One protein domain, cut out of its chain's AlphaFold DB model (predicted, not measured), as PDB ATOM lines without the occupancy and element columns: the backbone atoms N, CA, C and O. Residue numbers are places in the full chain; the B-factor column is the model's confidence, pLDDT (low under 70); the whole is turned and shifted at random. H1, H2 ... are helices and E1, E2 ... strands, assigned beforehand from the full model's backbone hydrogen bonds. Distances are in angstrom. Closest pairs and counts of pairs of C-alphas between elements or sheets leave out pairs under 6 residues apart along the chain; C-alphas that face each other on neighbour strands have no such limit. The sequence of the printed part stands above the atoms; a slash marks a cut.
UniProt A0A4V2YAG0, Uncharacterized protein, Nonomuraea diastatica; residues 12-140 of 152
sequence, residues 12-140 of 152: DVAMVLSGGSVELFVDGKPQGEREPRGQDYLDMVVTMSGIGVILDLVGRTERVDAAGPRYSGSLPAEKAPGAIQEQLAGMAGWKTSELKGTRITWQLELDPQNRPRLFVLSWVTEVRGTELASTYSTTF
ATOM      1  N   ASP A  12     195.144 197.277 187.383       39.62
ATOM      2  CA  ASP A  12     194.130 197.986 188.166       39.62
ATOM      3  C   ASP A  12     193.569 199.134 187.327       39.62
ATOM      4  O   ASP A  12     194.298 200.058 186.941       39.62
ATOM      5  N   VAL A  13     192.279 199.034 187.007       38.41
ATOM      6  CA  VAL A  13     191.553 200.039 186.239       38.41
ATOM      7  C   VAL A  13     190.568 200.749 187.155       38.41
ATOM      8  O   VAL A  13     189.499 200.226 187.477       38.41
ATOM      9  N   ALA A  14     190.918 201.975 187.541       41.16
ATOM     10  CA  ALA A  14     190.060 202.853 188.324       41.16
ATOM     11  C   ALA A  14     189.509 203.970 187.433       41.16
ATOM     12  O   ALA A  14     190.247 204.607 186.681       41.16
ATOM     13  N   MET A  15     188.205 204.219 187.528       40.53
ATOM     14  CA  MET A  15     187.536 205.301 186.812       40.53
ATOM     15  C   MET A  15     186.983 206.292 187.835       40.53
ATOM     16  O   MET A  15     186.111 205.943 188.632       40.53
ATOM     17  N   VAL A  16     187.518 207.514 187.842       42.25
ATOM     18  CA  VAL A  16     187.125 208.580 188.780       42.25
ATOM     19  C   VAL A  16     186.415 209.688 188.013       42.25
ATOM     20  O   VAL A  16     186.783 210.021 186.887       42.25
ATOM     21  N   LEU A  17     185.373 210.249 188.628       45.19
ATOM     22  CA  LEU A  17     184.510 211.252 188.014       45.19
ATOM     23  C   LEU A  17     184.588 212.565 188.772       45.19
ATOM     24  O   LEU A  17     184.220 212.638 189.944       45.19
ATOM     25  N   SER A  18     185.007 213.604 188.059       41.53
ATOM     26  CA  SER A  18     184.967 214.987 188.520       41.53
ATOM     27  C   SER A  18     184.385 215.853 187.406       41.53
ATOM     28  O   SER A  18     184.966 215.964 186.338       41.53
ATOM     29  N   GLY A  19     183.220 216.466 187.630       35.94
ATOM     30  CA  GLY A  19     182.762 217.601 186.813       35.94
ATOM     31  C   GLY A  19     182.583 217.374 185.301       35.94
ATOM     32  O   GLY A  19     182.683 218.342 184.556       35.94
ATOM     33  N   GLY A  20     182.296 216.151 184.843       40.47
ATOM     34  CA  GLY A  20     181.998 215.862 183.430       40.47
ATOM     35  C   GLY A  20     183.167 215.322 182.600       40.47
ATOM     36  O   GLY A  20     182.963 215.025 181.427       40.47
ATOM     37  N   SER A  21     184.350 215.138 183.193       36.91
ATOM     38  CA  SER A  21     185.456 214.391 182.585       36.91
ATOM     39  C   SER A  21     185.622 213.015 183.241       36.91
ATOM     40  O   SER A  21     185.307 212.812 184.419       36.91
ATOM     41  N   VAL A  22     186.083 212.052 182.438       45.09
ATOM     42  CA  VAL A  22     186.451 210.707 182.887       45.09
ATOM     43  C   VAL A  22     187.967 210.621 182.899       45.09
ATOM     44  O   VAL A  22     188.602 210.691 181.847       45.09
ATOM     45  N   GLU A  23     188.534 210.409 184.081       46.69
ATOM     46  CA  GLU A  23     189.936 210.035 184.210       46.69
ATOM     47  C   GLU A  23     190.015 208.509 184.310       46.69
ATOM     48  O   GLU A  23     189.570 207.898 185.287       46.69
ATOM     49  N   LEU A  24     190.529 207.887 183.247       44.19
ATOM     50  CA  LEU A  24     190.814 206.460 183.211       44.19
ATOM     51  C   LEU A  24     192.217 206.245 183.767       44.19
ATOM     52  O   LEU A  24     193.194 206.676 183.161       44.19
ATOM     53  N   PHE A  25     192.332 205.552 184.891       46.56
ATOM     54  CA  PHE A  25     193.621 205.146 185.434       46.56
ATOM     55  C   PHE A  25     193.868 203.686 185.084       46.56
ATOM     56  O   PHE A  25     193.026 202.844 185.363       46.56
ATOM     57  N   VAL A  26     195.023 203.394 184.489       45.72
ATOM     58  CA  VAL A  26     195.525 202.031 184.280       45.72
ATOM     59  C   VAL A  26     196.853 201.925 185.011       45.72
ATOM     60  O   VAL A  26     197.777 202.681 184.704       45.72
ATOM     61  N   ASP A  27     196.935 201.053 186.014       51.41
ATOM     62  CA  ASP A  27     198.089 200.943 186.923       51.41
ATOM     63  C   ASP A  27     198.456 202.295 187.567       51.41
ATOM     64  O   ASP A  27     199.624 202.681 187.672       51.41
ATOM     65  N   GLY A  28     197.431 203.080 187.921       48.41
ATOM     66  CA  GLY A  28     197.583 204.426 188.478       48.41
ATOM     67  C   GLY A  28     198.065 205.490 187.484       48.41
ATOM     68  O   GLY A  28     198.322 206.622 187.891       48.41
ATOM     69  N   LYS A  29     198.189 205.171 186.187       46.28
ATOM     70  CA  LYS A  29     198.567 206.134 185.143       46.28
ATOM     71  C   LYS A  29     197.337 206.625 184.383       46.28
ATOM     72  O   LYS A  29     196.567 205.786 183.914       46.28
ATOM     73  N   PRO A  30     197.178 207.946 184.195       44.06
ATOM     74  CA  PRO A  30     196.085 208.482 183.404       44.06
ATOM     75  C   PRO A  30     196.254 208.056 181.943       44.06
ATOM     76  O   PRO A  30     197.255 208.353 181.290       44.06
ATOM     77  N   GLN A  31     195.266 207.335 181.439       48.84
ATOM     78  CA  GLN A  31     195.040 207.110 180.023       48.84
ATOM     79  C   GLN A  31     194.140 208.255 179.560       48.84
ATOM     80  O   GLN A  31     193.112 208.507 180.184       48.84
ATOM     81  N   GLY A  32     194.581 208.999 178.544       44.69
ATOM     82  CA  GLY A  32     194.014 210.299 178.173       44.69
ATOM     83  C   GLY A  32     192.485 210.341 178.060       44.69
ATOM     84  O   GLY A  32     191.831 209.330 177.813       44.69
ATOM     85  N   GLU A  33     191.939 211.548 178.220       45.72
ATOM     86  CA  GLU A  33     190.505 211.832 178.159       45.72
ATOM     87  C   GLU A  33     189.893 211.266 176.872       45.72
ATOM     88  O   GLU A  33     190.134 211.739 175.759       45.72
ATOM     89  N   ARG A  34     189.090 210.214 177.022       46.41
ATOM     90  CA  ARG A  34     188.164 209.778 175.984       46.41
ATOM     91  C   ARG A  34     186.884 210.558 176.240       46.41
ATOM     92  O   ARG A  34     186.352 210.448 177.336       46.41
ATOM     93  N   GLU A  35     186.393 211.328 175.270       46.59
ATOM     94  CA  GLU A  35     185.033 211.884 175.318       46.59
ATOM     95  C   GLU A  35     184.044 210.797 174.858       46.59
ATOM     96  O   GLU A  35     183.878 210.587 173.650       46.59
ATOM     97  N   PRO A  36     183.372 210.055 175.760       52.72
ATOM     98  CA  PRO A  36     182.087 209.472 175.411       52.72
ATOM     99  C   PRO A  36     181.133 210.622 175.069       52.72
ATOM    100  O   PRO A  36     181.209 211.700 175.663       52.72
ATOM    101  N   ARG A  37     180.205 210.421 174.126       59.12
ATOM    102  CA  ARG A  37     179.116 211.394 173.953       59.12
ATOM    103  C   ARG A  37     178.397 211.451 175.297       59.12
ATOM    104  O   ARG A  37     177.930 210.418 175.755       59.12
ATOM    105  N   GLY A  38     178.347 212.615 175.950       58.22
ATOM    106  CA  GLY A  38     177.922 212.729 177.356       58.22
ATOM    107  C   GLY A  38     176.590 212.043 177.704       58.22
ATOM    108  O   GLY A  38     176.392 211.648 178.849       58.22
ATOM    109  N   GLN A  39     175.714 211.834 176.718       59.69
ATOM    110  CA  GLN A  39     174.481 211.060 176.855       59.69
ATOM    111  C   GLN A  39     174.717 209.570 177.156       59.69
ATOM    112  O   GLN A  39     174.124 209.057 178.098       59.69
ATOM    113  N   ASP A  40     175.623 208.900 176.436       59.62
ATOM    114  CA  ASP A  40     175.918 207.467 176.621       59.62
ATOM    115  C   ASP A  40     176.418 207.197 178.053       59.62
ATOM    116  O   ASP A  40     176.124 206.173 178.672       59.62
ATOM    117  N   TYR A  41     177.149 208.167 178.604       60.59
ATOM    118  CA  TYR A  41     177.673 208.126 179.960       60.59
ATOM    119  C   TYR A  41     176.592 208.384 181.027       60.59
ATOM    120  O   TYR A  41     176.538 207.676 182.035       60.59
ATOM    121  N   LEU A  42     175.707 209.366 180.816       62.22
ATOM    122  CA  LEU A  42     174.567 209.594 181.710       62.22
ATOM    123  C   LEU A  42     173.646 208.372 181.745       62.22
ATOM    124  O   LEU A  42     173.238 207.949 182.826       62.22
ATOM    125  N   ASP A  43     173.389 207.768 180.587       65.38
ATOM    126  CA  ASP A  43     172.570 206.566 180.469       65.38
ATOM    127  C   ASP A  43     173.217 205.386 181.211       65.38
ATOM    128  O   ASP A  43     172.528 204.663 181.937       65.38
ATOM    129  N   MET A  44     174.544 205.233 181.127       66.12
ATOM    130  CA  MET A  44     175.300 204.250 181.912       66.12
ATOM    131  C   MET A  44     175.145 204.479 183.421       66.12
ATOM    132  O   MET A  44     174.793 203.547 184.145       66.12
ATOM    133  N   VAL A  45     175.382 205.699 183.916       65.56
ATOM    134  CA  VAL A  45     175.286 206.007 185.355       65.56
ATOM    135  C   VAL A  45     173.874 205.766 185.876       65.56
ATOM    136  O   VAL A  45     173.711 205.132 186.919       65.56
ATOM    137  N   VAL A  46     172.858 206.228 185.144       69.00
ATOM    138  CA  VAL A  46     171.445 206.042 185.500       69.00
ATOM    139  C   VAL A  46     171.087 204.561 185.539       69.00
ATOM    140  O   VAL A  46     170.445 204.107 186.484       69.00
ATOM    141  N   THR A  47     171.542 203.795 184.549       69.69
ATOM    142  CA  THR A  47     171.263 202.361 184.451       69.69
ATOM    143  C   THR A  47     171.927 201.584 185.587       69.69
ATOM    144  O   THR A  47     171.261 200.825 186.289       69.69
ATOM    145  N   MET A  48     173.223 201.799 185.820       69.94
ATOM    146  CA  MET A  48     174.003 201.052 186.815       69.94
ATOM    147  C   MET A  48     173.688 201.468 188.258       69.94
ATOM    148  O   MET A  48     173.848 200.668 189.178       69.94
ATOM    149  N   SER A  49     173.197 202.694 188.458       68.62
ATOM    150  CA  SER A  49     172.717 203.186 189.757       68.62
ATOM    151  C   SER A  49     171.225 202.920 189.987       68.62
ATOM    152  O   SER A  49     170.695 203.246 191.050       68.62
ATOM    153  N   GLY A  50     170.518 202.348 189.011       74.25
ATOM    154  CA  GLY A  50     169.089 202.088 189.106       74.25
ATOM    155  C   GLY A  50     168.774 200.980 190.110       74.25
ATOM    156  O   GLY A  50     169.250 199.853 189.978       74.25
ATOM    157  N   ILE A  51     167.888 201.258 191.073       71.00
ATOM    158  CA  ILE A  51     167.436 200.253 192.056       71.00
ATOM    159  C   ILE A  51     166.836 199.024 191.358       71.00
ATOM    160  O   ILE A  51     167.087 197.903 191.787       71.00
ATOM    161  N   GLY A  52     166.099 199.211 190.257       75.31
ATOM    162  CA  GLY A  52     165.547 198.096 189.480       75.31
ATOM    163  C   GLY A  52     166.622 197.150 188.941       75.31
ATOM    164  O   GLY A  52     166.464 195.938 189.023       75.31
ATOM    165  N   VAL A  53     167.758 197.686 188.488       76.94
ATOM    166  CA  VAL A  53     168.892 196.880 188.008       76.94
ATOM    167  C   VAL A  53     169.545 196.104 189.152       76.94
ATOM    168  O   VAL A  53     169.891 194.936 188.975       76.94
ATOM    169  N   ILE A  54     169.653 196.707 190.341       80.44
ATOM    170  CA  ILE A  54     170.139 196.017 191.544       80.44
ATOM    171  C   ILE A  54     169.193 194.872 191.918       80.44
ATOM    172  O   ILE A  54     169.649 193.750 192.126       80.44
ATOM    173  N   LEU A  55     167.882 195.123 191.974       81.12
ATOM    174  CA  LEU A  55     166.886 194.103 192.317       81.12
ATOM    175  C   LEU A  55     166.876 192.950 191.308       81.12
ATOM    176  O   LEU A  55     166.863 191.789 191.718       81.12
ATOM    177  N   ASP A  56     166.958 193.249 190.012       83.62
ATOM    178  CA  ASP A  56     167.040 192.230 188.965       83.62
ATOM    179  C   ASP A  56     168.329 191.404 189.068       83.62
ATOM    180  O   ASP A  56     168.310 190.189 188.852       83.62
ATOM    181  N   LEU A  57     169.455 192.036 189.415       86.25
ATOM    182  CA  LEU A  57     170.724 191.342 189.626       86.25
ATOM    183  C   LEU A  57     170.646 190.400 190.835       86.25
ATOM    184  O   LEU A  57     171.033 189.234 190.732       86.25
ATOM    185  N   VAL A  58     170.105 190.884 191.957       84.69
ATOM    186  CA  VAL A  58     169.875 190.082 193.167       84.69
ATOM    187  C   VAL A  58     168.945 188.908 192.849       84.69
ATOM    188  O   VAL A  58     169.282 187.769 193.159       84.69
ATOM    189  N   GLY A  59     167.829 189.151 192.154       84.50
ATOM    190  CA  GLY A  59     166.850 188.120 191.793       84.50
ATOM    191  C   GLY A  59     167.378 187.047 190.831       84.50
ATOM    192  O   GLY A  59     166.893 185.918 190.842       84.50
ATOM    193  N   ARG A  60     168.392 187.367 190.017       87.50
ATOM    194  CA  ARG A  60     169.069 186.419 189.108       87.50
ATOM    195  C   ARG A  60     170.253 185.695 189.749       87.50
ATOM    196  O   ARG A  60     170.830 184.799 189.131       87.50
ATOM    197  N   THR A  61     170.631 186.075 190.966       89.50
ATOM    198  CA  THR A  61     171.750 185.468 191.684       89.50
ATOM    199  C   THR A  61     171.281 184.206 192.407       89.50
ATOM    200  O   THR A  61     170.436 184.260 193.291       89.50
ATOM    201  N   GLU A  62     171.863 183.055 192.059       87.50
ATOM    202  CA  GLU A  62     171.450 181.745 192.599       87.50
ATOM    203  C   GLU A  62     171.689 181.599 194.109       87.50
ATOM    204  O   GLU A  62     170.952 180.888 194.791       87.50
ATOM    205  N   ARG A  63     172.741 182.236 194.634       89.88
ATOM    206  CA  ARG A  63     173.078 182.235 196.061       89.88
ATOM    207  C   ARG A  63     173.444 183.636 196.507       89.88
ATOM    208  O   ARG A  63     174.386 184.226 195.979       89.88
ATOM    209  N   VAL A  64     172.698 184.124 197.489       92.69
ATOM    210  CA  VAL A  64     172.946 185.400 198.151       92.69
ATOM    211  C   VAL A  64     173.475 185.114 199.546       92.69
ATOM    212  O   VAL A  64     172.808 184.451 200.340       92.69
ATOM    213  N   ASP A  65     174.664 185.626 199.832       93.56
ATOM    214  CA  ASP A  65     175.243 185.615 201.167       93.56
ATOM    215  C   ASP A  65     174.782 186.867 201.915       93.56
ATOM    216  O   ASP A  65     174.809 187.972 201.369       93.56
ATOM    217  N   ALA A  66     174.353 186.702 203.167       93.50
ATOM    218  CA  ALA A  66     173.857 187.790 204.003       93.50
ATOM    219  C   ALA A  66     174.615 187.853 205.336       93.50
ATOM    220  O   ALA A  66     174.766 186.851 206.036       93.50
ATOM    221  N   ALA A  67     175.057 189.055 205.706       92.94
ATOM    222  CA  ALA A  67     175.752 189.363 206.949       92.94
ATOM    223  C   ALA A  67     175.213 190.679 207.535       92.94
ATOM    224  O   ALA A  67     175.772 191.762 207.335       92.94
ATOM    225  N   GLY A  68     174.093 190.591 208.259       91.69
ATOM    226  CA  GLY A  68     173.395 191.759 208.800       91.69
ATOM    227  C   GLY A  68     172.836 192.644 207.674       91.69
ATOM    228  O   GLY A  68     172.106 192.131 206.833       91.69
ATOM    229  N   PRO A  69     173.168 193.948 207.616       91.56
ATOM    230  CA  PRO A  69     172.693 194.839 206.556       91.56
ATOM    231  C   PRO A  69     173.455 194.675 205.228       91.56
ATOM    232  O   PRO A  69     173.231 195.454 204.305       91.56
ATOM    233  N   ARG A  70     174.392 193.722 205.133       93.94
ATOM    234  CA  ARG A  70     175.216 193.489 203.945       93.94
ATOM    235  C   ARG A  70     174.801 192.212 203.240       93.94
ATOM    236  O   ARG A  70     174.694 191.163 203.869       93.94
ATOM    237  N   TYR A  71     174.648 192.318 201.930       93.19
ATOM    238  CA  TYR A  71     174.296 191.237 201.026       93.19
ATOM    239  C   TYR A  71     175.335 191.166 199.922       93.19
ATOM    240  O   TYR A  71     175.819 192.200 199.463       93.19
ATOM    241  N   SER A  72     175.668 189.967 199.474       94.12
ATOM    242  CA  SER A  72     176.582 189.777 198.357       94.12
ATOM    243  C   SER A  72     176.203 188.570 197.527       94.12
ATOM    244  O   SER A  72     175.526 187.653 197.990       94.12
ATOM    245  N   GLY A  73     176.678 188.560 196.293       93.81
ATOM    246  CA  GLY A  73     176.403 187.479 195.374       93.81
ATOM    247  C   GLY A  73     177.369 187.455 194.211       93.81
ATOM    248  O   GLY A  73     178.185 188.358 194.012       93.81
ATOM    249  N   SER A  74     177.280 186.387 193.430       92.88
ATOM    250  CA  SER A  74     178.025 186.281 192.186       92.88
ATOM    251  C   SER A  74     177.224 185.543 191.134       92.88
ATOM    252  O   SER A  74     176.462 184.627 191.446       92.88
ATOM    253  N   LEU A  75     177.424 185.929 189.882       92.06
ATOM    254  CA  LEU A  75     176.786 185.292 188.747       92.06
ATOM    255  C   LEU A  75     177.652 185.447 187.491       92.06
ATOM    256  O   LEU A  75     178.403 186.417 187.367       92.06
ATOM    257  N   PRO A  76     177.567 184.501 186.545       90.06
ATOM    258  CA  PRO A  76     178.095 184.699 185.200       90.06
ATOM    259  C   PRO A  76     177.485 185.948 184.552       90.06
ATOM    260  O   PRO A  76     176.279 186.172 184.684       90.06
ATOM    261  N   ALA A  77     178.280 186.731 183.818       87.12
ATOM    262  CA  ALA A  77     177.799 187.946 183.154       87.12
ATOM    263  C   ALA A  77     176.642 187.667 182.178       87.12
ATOM    264  O   ALA A  77     175.676 188.418 182.128       87.12
ATOM    265  N   GLU A  78     176.665 186.520 181.500       86.75
ATOM    266  CA  GLU A  78     175.585 186.011 180.638       86.75
ATOM    267  C   GLU A  78     174.229 185.826 181.349       86.75
ATOM    268  O   GLU A  78     173.179 185.851 180.704       86.75
ATOM    269  N   LYS A  79     174.228 185.657 182.678       88.00
ATOM    270  CA  LYS A  79     173.008 185.554 183.493       88.00
ATOM    271  C   LYS A  79     172.569 186.895 184.081       88.00
ATOM    272  O   LYS A  79     171.484 186.964 184.658       88.00
ATOM    273  N   ALA A  80     173.377 187.945 183.946       87.12
ATOM    274  CA  ALA A  80     173.072 189.268 184.475       87.12
ATOM    275  C   ALA A  80     171.878 189.916 183.753       87.12
ATOM    276  O   ALA A  80     171.512 189.489 182.655       87.12
ATOM    277  N   PRO A  81     171.248 190.947 184.339       85.81
ATOM    278  CA  PRO A  81     170.268 191.771 183.636       85.81
ATOM    279  C   PRO A  81     170.837 192.299 182.311       85.81
ATOM    280  O   PRO A  81     172.004 192.686 182.260       85.81
ATOM    281  N   GLY A  82     170.020 192.343 181.251       84.00
ATOM    282  CA  GLY A  82     170.467 192.747 179.906       84.00
ATOM    283  C   GLY A  82     171.148 194.117 179.889       84.00
ATOM    284  O   GLY A  82     172.197 194.269 179.280       84.00
ATOM    285  N   ALA A  83     170.638 195.052 180.690       80.62
ATOM    286  CA  ALA A  83     171.241 196.359 180.911       80.62
ATOM    287  C   ALA A  83     172.699 196.282 181.413       80.62
ATOM    288  O   ALA A  83     173.566 196.982 180.904       80.62
ATOM    289  N   ILE A  84     173.002 195.392 182.363       81.81
ATOM    290  CA  ILE A  84     174.379 195.182 182.839       81.81
ATOM    291  C   ILE A  84     175.224 194.533 181.740       81.81
ATOM    292  O   ILE A  84     176.369 194.928 181.549       81.81
ATOM    293  N   GLN A  85     174.676 193.577 180.986       85.12
ATOM    294  CA  GLN A  85     175.400 192.952 179.872       85.12
ATOM    295  C   GLN A  85     175.771 193.971 178.788       85.12
ATOM    296  O   GLN A  85     176.910 193.997 178.330       85.12
ATOM    297  N   GLU A  86     174.834 194.830 178.394       80.88
ATOM    298  CA  GLU A  86     175.055 195.883 177.401       80.88
ATOM    299  C   GLU A  86     176.109 196.887 177.870       80.88
ATOM    300  O   GLU A  86     177.002 197.233 177.098       80.88
ATOM    301  N   GLN A  87     176.069 197.297 179.141       75.81
ATOM    302  CA  GLN A  87     177.054 198.227 179.695       75.81
ATOM    303  C   GLN A  87     178.446 197.597 179.819       75.81
ATOM    304  O   GLN A  87     179.433 198.213 179.421       75.81
ATOM    305  N   LEU A  88     178.547 196.353 180.300       75.38
ATOM    306  CA  LEU A  88     179.821 195.626 180.358       75.38
ATOM    307  C   LEU A  88     180.441 195.458 178.966       75.38
ATOM    308  O   LEU A  88     181.640 195.672 178.794       75.38
ATOM    309  N   ALA A  89     179.619 195.120 177.972       75.25
ATOM    310  CA  ALA A  89     180.046 195.025 176.584       75.25
ATOM    311  C   ALA A  89     180.492 196.399 176.044       75.25
ATOM    312  O   ALA A  89     181.579 196.526 175.483       75.25
ATOM    313  N   GLY A  90     179.705 197.451 176.285       69.31
ATOM    314  CA  GLY A  90     179.985 198.814 175.835       69.31
ATOM    315  C   GLY A  90     181.273 199.408 176.410       69.31
ATOM    316  O   GLY A  90     182.080 199.950 175.652       69.31
ATOM    317  N   MET A  91     181.515 199.255 177.717       64.19
ATOM    318  CA  MET A  91     182.701 199.801 178.401       64.19
ATOM    319  C   MET A  91     184.012 199.288 177.810       64.19
ATOM    320  O   MET A  91     184.994 200.024 177.721       64.19
ATOM    321  N   ALA A  92     184.020 198.035 177.374       62.53
ATOM    322  CA  ALA A  92     185.213 197.408 176.841       62.53
ATOM    323  C   ALA A  92     185.266 197.376 175.303       62.53
ATOM    324  O   ALA A  92     186.233 196.883 174.718       62.53
ATOM    325  N   GLY A  93     184.245 197.930 174.636       63.97
ATOM    326  CA  GLY A  93     184.094 197.858 173.182       63.97
ATOM    327  C   GLY A  93     183.867 196.431 172.674       63.97
ATOM    328  O   GLY A  93     184.229 196.117 171.541       63.97
ATOM    329  N   TRP A  94     183.313 195.566 173.521       68.56
ATOM    330  CA  TRP A  94     183.043 194.163 173.241       68.56
ATOM    331  C   TRP A  94     181.632 193.948 172.720       68.56
ATOM    332  O   TRP A  94     180.715 194.742 172.924       68.56
ATOM    333  N   LYS A  95     181.445 192.811 172.064       68.38
ATOM    334  CA  LYS A  95     180.133 192.221 171.830       68.38
ATOM    335  C   LYS A  95     179.699 191.478 173.086       68.38
ATOM    336  O   LYS A  95     180.510 190.861 173.764       68.38
ATOM    337  N   THR A  96     178.397 191.409 173.339       68.94
ATOM    338  CA  THR A  96     177.827 190.626 174.450       68.94
ATOM    339  C   THR A  96     178.277 189.157 174.443       68.94
ATOM    340  O   THR A  96     178.460 188.560 175.497       68.94
ATOM    341  N   SER A  97     178.538 188.580 173.263       69.31
ATOM    342  CA  SER A  97     179.087 187.221 173.112       69.31
ATOM    343  C   SER A  97     180.491 187.036 173.701       69.31
ATOM    344  O   SER A  97     180.900 185.906 173.952       69.31
ATOM    345  N   GLU A  98     181.234 188.126 173.885       69.38
ATOM    346  CA  GLU A  98     182.590 188.147 174.443       69.38
ATOM    347  C   GLU A  98     182.584 188.284 175.976       69.38
ATOM    348  O   GLU A  98     183.631 188.167 176.592       69.38
ATOM    349  N   LEU A  99     181.410 188.424 176.612       73.44
ATOM    350  CA  LEU A  99     181.254 188.353 178.078       73.44
ATOM    351  C   LEU A  99     181.281 186.916 178.621       73.44
ATOM    352  O   LEU A  99     181.078 186.675 179.815       73.44
ATOM    353  N   LYS A 100     181.472 185.927 177.745       76.62
ATOM    354  CA  LYS A 100     181.513 184.523 178.136       76.62
ATOM    355  C   LYS A 100     182.748 184.273 178.999       76.62
ATOM    356  O   LYS A 100     183.869 184.508 178.567       76.62
ATOM    357  N   GLY A 101     182.534 183.747 180.202       77.25
ATOM    358  CA  GLY A 101     183.602 183.535 181.185       77.25
ATOM    359  C   GLY A 101     183.814 184.714 182.138       77.25
ATOM    360  O   GLY A 101     184.429 184.524 183.183       77.25
ATOM    361  N   THR A 102     183.229 185.886 181.865       84.06
ATOM    362  CA  THR A 102     183.219 187.007 182.811       84.06
ATOM    363  C   THR A 102     182.340 186.662 184.010       84.06
ATOM    364  O   THR A 102     181.154 186.330 183.868       84.06
ATOM    365  N   ARG A 103     182.906 186.764 185.214       87.56
ATOM    366  CA  ARG A 103     182.154 186.616 186.462       87.56
ATOM    367  C   ARG A 103     181.895 187.983 187.068       87.56
ATOM    368  O   ARG A 103     182.821 188.767 187.244       87.56
ATOM    369  N   ILE A 104     180.639 188.223 187.415       90.31
ATOM    370  CA  ILE A 104     180.206 189.396 188.159       90.31
ATOM    371  C   ILE A 104     180.106 189.012 189.631       90.31
ATOM    372  O   ILE A 104     179.516 187.983 189.977       90.31
ATOM    373  N   THR A 105     180.653 189.851 190.493       91.75
ATOM    374  CA  THR A 105     180.410 189.851 191.932       91.75
ATOM    375  C   THR A 105     179.747 191.161 192.316       91.75
ATOM    376  O   THR A 105     179.990 192.204 191.712       91.75
ATOM    377  N   TRP A 106     178.865 191.118 193.304       92.38
ATOM    378  CA  TRP A 106     178.207 192.318 193.791       92.38
ATOM    379  C   TRP A 106     178.074 192.305 195.305       92.38
ATOM    380  O   TRP A 106     178.023 191.246 195.935       92.38
ATOM    381  N   GLN A 107     177.991 193.504 195.870       93.75
ATOM    382  CA  GLN A 107     177.705 193.751 197.270       93.75
ATOM    383  C   GLN A 107     176.677 194.879 197.389       93.75
ATOM    384  O   GLN A 107     176.790 195.905 196.728       93.75
ATOM    385  N   LEU A 108     175.699 194.701 198.268       91.25
ATOM    386  CA  LEU A 108     174.695 195.691 198.633       91.25
ATOM    387  C   LEU A 108     174.731 195.889 200.150       91.25
ATOM    388  O   LEU A 108     174.577 194.935 200.907       91.25
ATOM    389  N   GLU A 109     174.922 197.122 200.603       92.19
ATOM    390  CA  GLU A 109     174.754 197.511 202.004       92.19
ATOM    391  C   GLU A 109     173.486 198.347 202.148       92.19
ATOM    392  O   GLU A 109     173.262 199.287 201.376       92.19
ATOM    393  N   LEU A 110     172.676 198.015 203.151       89.19
ATOM    394  CA  LEU A 110     171.483 198.762 203.527       89.19
ATOM    395  C   LEU A 110     171.760 199.713 204.700       89.19
ATOM    396  O   LEU A 110     172.608 199.453 205.556       89.19
ATOM    397  N   ASP A 111     171.024 200.820 204.754       87.62
ATOM    398  CA  ASP A 111     170.976 201.715 205.910       87.62
ATOM    399  C   ASP A 111     170.064 201.157 207.032       87.62
ATOM    400  O   ASP A 111     169.372 200.154 206.835       87.62
ATOM    401  N   PRO A 112     170.012 201.784 208.226       89.06
ATOM    402  CA  PRO A 112     169.151 201.322 209.321       89.06
ATOM    403  C   PRO A 112     167.642 201.364 209.028       89.06
ATOM    404  O   PRO A 112     166.854 200.859 209.824       89.06
ATOM    405  N   GLN A 113     167.222 201.988 207.924       87.31
ATOM    406  CA  GLN A 113     165.843 202.006 207.441       87.31
ATOM    407  C   GLN A 113     165.611 200.971 206.321       87.31
ATOM    408  O   GLN A 113     164.571 201.015 205.669       87.31
ATOM    409  N   ASN A 114     166.546 200.034 206.109       84.75
ATOM    410  CA  ASN A 114     166.516 199.005 205.064       84.75
ATOM    411  C   ASN A 114     166.487 199.560 203.632       84.75
ATOM    412  O   ASN A 114     165.963 198.920 202.721       84.75
ATOM    413  N   ARG A 115     167.059 200.745 203.413       85.38
ATOM    414  CA  ARG A 115     167.211 201.331 202.074       85.38
ATOM    415  C   ARG A 115     168.626 201.085 201.563       85.38
ATOM    416  O   ARG A 115     169.543 201.038 202.383       85.38
ATOM    417  N   PRO A 116     168.848 200.976 200.241       85.62
ATOM    418  CA  PRO A 116     170.199 200.922 199.697       85.62
ATOM    419  C   PRO A 116     171.049 202.082 200.229       85.62
ATOM    420  O   PRO A 116     170.597 203.219 200.328       85.62
ATOM    421  N   ARG A 117     172.287 201.793 200.607       86.88
ATOM    422  CA  ARG A 117     173.273 202.794 201.030       86.88
ATOM    423  C   ARG A 117     174.489 202.756 200.125       86.88
ATOM    424  O   ARG A 117     174.990 203.799 199.721       86.88
ATOM    425  N   LEU A 118     174.952 201.554 199.815       89.00
ATOM    426  CA  LEU A 118     176.107 201.316 198.966       89.00
ATOM    427  C   LEU A 118     175.827 200.095 198.102       89.00
ATOM    428  O   LEU A 118     175.381 199.071 198.613       89.00
ATOM    429  N   PHE A 119     176.129 200.198 196.820       87.81
ATOM    430  CA  PHE A 119     176.162 199.072 195.907       87.81
ATOM    431  C   PHE A 119     177.523 199.031 195.226       87.81
ATOM    432  O   PHE A 119     177.987 200.046 194.717       87.81
ATOM    433  N   VAL A 120     178.161 197.867 195.238       89.38
ATOM    434  CA  VAL A 120     179.435 197.617 194.571       89.38
ATOM    435  C   VAL A 120     179.220 196.490 193.581       89.38
ATOM    436  O   VAL A 120     178.700 195.440 193.945       89.38
ATOM    437  N   LEU A 121     179.634 196.708 192.342       86.56
ATOM    438  CA  LEU A 121     179.637 195.723 191.275       86.56
ATOM    439  C   LEU A 121     181.070 195.558 190.790       86.56
ATOM    440  O   LEU A 121     181.674 196.524 190.338       86.56
ATOM    441  N   SER A 122     181.592 194.345 190.838       87.81
ATOM    442  CA  SER A 122     182.922 194.028 190.336       87.81
ATOM    443  C   SER A 122     182.836 192.932 189.288       87.81
ATOM    444  O   SER A 122     181.962 192.066 189.330       87.81
ATOM    445  N   TRP A 123     183.746 192.965 188.325       86.88
ATOM    446  CA  TRP A 123     183.875 191.902 187.340       86.88
ATOM    447  C   TRP A 123     185.328 191.710 186.944       86.88
ATOM    448  O   TRP A 123     186.121 192.651 186.950       86.88
ATOM    449  N   VAL A 124     185.651 190.466 186.599       82.12
ATOM    450  CA  VAL A 124     186.933 190.088 186.004       82.12
ATOM    451  C   VAL A 124     186.658 189.461 184.653       82.12
ATOM    452  O   VAL A 124     185.736 188.652 184.506       82.12
ATOM    453  N   THR A 125     187.435 189.864 183.663       73.50
ATOM    454  CA  THR A 125     187.261 189.463 182.274       73.50
ATOM    455  C   THR A 125     188.613 189.281 181.610       73.50
ATOM    456  O   THR A 125     189.543 190.043 181.856       73.50
ATOM    457  N   GLU A 126     188.730 188.257 180.778       70.31
ATOM    458  CA  GLU A 126     189.975 187.931 180.096       70.31
ATOM    459  C   GLU A 126     189.996 188.573 178.708       70.31
ATOM    460  O   GLU A 126     189.102 188.373 177.885       70.31
ATOM    461  N   VAL A 127     191.046 189.337 178.426       65.62
ATOM    462  CA  VAL A 127     191.241 190.046 177.165       65.62
ATOM    463  C   VAL A 127     192.586 189.654 176.596       65.62
ATOM    464  O   VAL A 127     193.626 190.096 177.073       65.62
ATOM    465  N   ARG A 128     192.571 188.835 175.538       67.12
ATOM    466  CA  ARG A 128     193.793 188.407 174.829       67.12
ATOM    467  C   ARG A 128     194.853 187.800 175.769       67.12
ATOM    468  O   ARG A 128     196.042 188.011 175.555       67.12
ATOM    469  N   GLY A 129     194.414 187.052 176.785       67.81
ATOM    470  CA  GLY A 129     195.287 186.431 177.784       67.81
ATOM    471  C   GLY A 129     195.640 187.318 178.982       67.81
ATOM    472  O   GLY A 129     196.454 186.909 179.797       67.81
ATOM    473  N   THR A 130     195.056 188.514 179.104       64.50
ATOM    474  CA  THR A 130     195.228 189.400 180.267       64.50
ATOM    475  C   THR A 130     193.913 189.545 181.021       64.50
ATOM    476  O   THR A 130     192.892 189.871 180.419       64.50
ATOM    477  N   GLU A 131     193.923 189.342 182.337       72.81
ATOM    478  CA  GLU A 131     192.756 189.616 183.177       72.81
ATOM    479  C   GLU A 131     192.622 191.119 183.439       72.81
ATOM    480  O   GLU A 131     193.528 191.767 183.963       72.81
ATOM    481  N   LEU A 132     191.463 191.671 183.089       68.62
ATOM    482  CA  LEU A 132     191.041 193.002 183.494       68.62
ATOM    483  C   LEU A 132     190.032 192.867 184.625       68.62
ATOM    484  O   LEU A 132     188.988 192.231 184.465       68.62
ATOM    485  N   ALA A 133     190.337 193.491 185.757       78.62
ATOM    486  CA  ALA A 133     189.401 193.660 186.854       78.62
ATOM    487  C   ALA A 133     188.827 195.077 186.813       78.62
ATOM    488  O   ALA A 133     189.515 196.048 186.502       78.62
ATOM    489  N   SER A 134     187.544 195.213 187.112       76.75
ATOM    490  CA  SER A 134     186.896 196.517 187.203       76.75
ATOM    491  C   SER A 134     185.866 196.506 188.314       76.75
ATOM    492  O   SER A 134     185.254 195.477 188.601       76.75
ATOM    493  N   THR A 135     185.706 197.659 188.962       82.38
ATOM    494  CA  THR A 135     184.740 197.853 190.040       82.38
ATOM    495  C   THR A 135     183.986 199.157 189.838       82.38
ATOM    496  O   THR A 135     184.579 200.213 189.640       82.38
ATOM    497  N   TYR A 136     182.668 199.073 189.930       80.62
ATOM    498  CA  TYR A 136     181.742 200.190 189.928       80.62
ATOM    499  C   TYR A 136     181.073 200.291 191.298       80.62
ATOM    500  O   TYR A 136     180.664 199.281 191.869       80.62
ATOM    501  N   SER A 137     180.967 201.504 191.837       82.56
ATOM    502  CA  SER A 137     180.396 201.744 193.161       82.56
ATOM    503  C   SER A 137     179.387 202.884 193.113       82.56
ATOM    504  O   SER A 137     179.701 203.981 192.651       82.56
ATOM    505  N   THR A 138     178.190 202.634 193.639       81.94
ATOM    506  CA  THR A 138     177.121 203.622 193.797       81.94
ATOM    507  C   THR A 138     176.840 203.827 195.276       81.94
ATOM    508  O   THR A 138     176.495 202.889 195.992       81.94
ATOM    509  N   THR A 139     176.933 205.074 195.733       86.06
ATOM    510  CA  THR A 139     176.482 205.469 197.072       86.06
ATOM    511  C   THR A 139     175.128 206.152 196.966       86.06
ATOM    512  O   THR A 139     174.964 207.101 196.202       86.06
ATOM    513  N   PHE A 140     174.165 205.682 197.749       81.81
ATOM    514  CA  PHE A 140     172.813 206.217 197.785       81.81
ATOM    515  C   PHE A 140     172.606 207.106 199.011       81.81
ATOM    516  O   PHE A 140     173.111 206.833 200.102       81.81
TER     517      PHE A 140
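Overview. This is residues 12 to 140 of the 152 residues of an uncharacterized protein of Nonomuraea diastatica (UniProt A0A4V2YAG0). One twisted sheet of eight strands makes a wall, with H1 and H2 over one face, H3 packed on H1 and on the short H4, and no named helix over the other face. Five long or well-joined strands, E8 to E4, make most of the wall, and the small meander E1 E2 E3 is joined to it at a single point of E8. The printed part has 129 residues with four named helices and eight named strands, in the order E1 E2 E3 H1 H2 E4 E5 H3 H4 E6 E7 E8. The sheet runs E3 E2 E1 E8 E7 E6 E5 E4 and is mixed, and the class is mixed, helices and strands. The whole is compact, with a radius of gyration of the C-alphas of 14.9 A and spans of 41 by 33 by 26 A.

Along the chain. E1, residues 12 to 18, begins at C-alpha 12 (194.130, 197.986, 188.166). E2 is residues 21 to 26 and E3 residues 29 to 31. H1, residues 38 to 48, is 15.5 A long, and H2, residues 51 to 60, 14.2 A. E4 is residues 64 to 67, and E5, residues 70 to 76, is 20.9 A long. H3, residues 82 to 92, spans 15.8 A, and H4 is residues 96 to 99. E6, residues 103 to 110, is 23.5 A long, E7, residues 116 to 127, 32.7 A, and E8, residues 130 to 139, 29.9 A, ending at C-alpha 139 (176.482, 205.469, 197.072).

Arrangement. E1 and E2 form an antiparallel hairpin, with N 25 and O 14 2.9 A apart; E2 and E3 form another, with N 31 and O 24 at 2.8 A. E1 and E8 meet only at a point, where C-alphas 13 and 134 face each other at 5.9 A. E6 E7 E8 is a meander, each strand the antiparallel neighbour of the one before, with N 107 and O 120 at 2.8 A and N 121 and O 136 at 2.8 A. E5 is antiparallel to E6, with N 71 and O 108 at 2.8 A, and to E4, with N 67 and O 70 at 2.8 A. H2 is on the sheet at a height of 9.4 A, slantwise to the strands; H1 is on the same face at 10.0 A. H1 and H3 touch, closest at the C-alphas of Met 44 and Gln 87, 6.7 A, at a steep tilt of 48 degrees, opposite ways. H3 and H4 touch at the C-alphas of Ala 89 and Thr 96, 5.4 A, and each only grazes the sheet. Every O i to N i+4 pair is within hydrogen-bond range in H1 and H2, and 6 of 7 in H3; H4 is too short for such a pair.

Size, cuts and confidence. The C-alphas of Gln 113 and Arg 128 are the two farthest apart, at 45.1 A. The printed part has no cut and no long link. The mean pLDDT of the printed part is 73.1, and residues 12 to 49, 90 to 98, 127 to 130 and 132 are under 70.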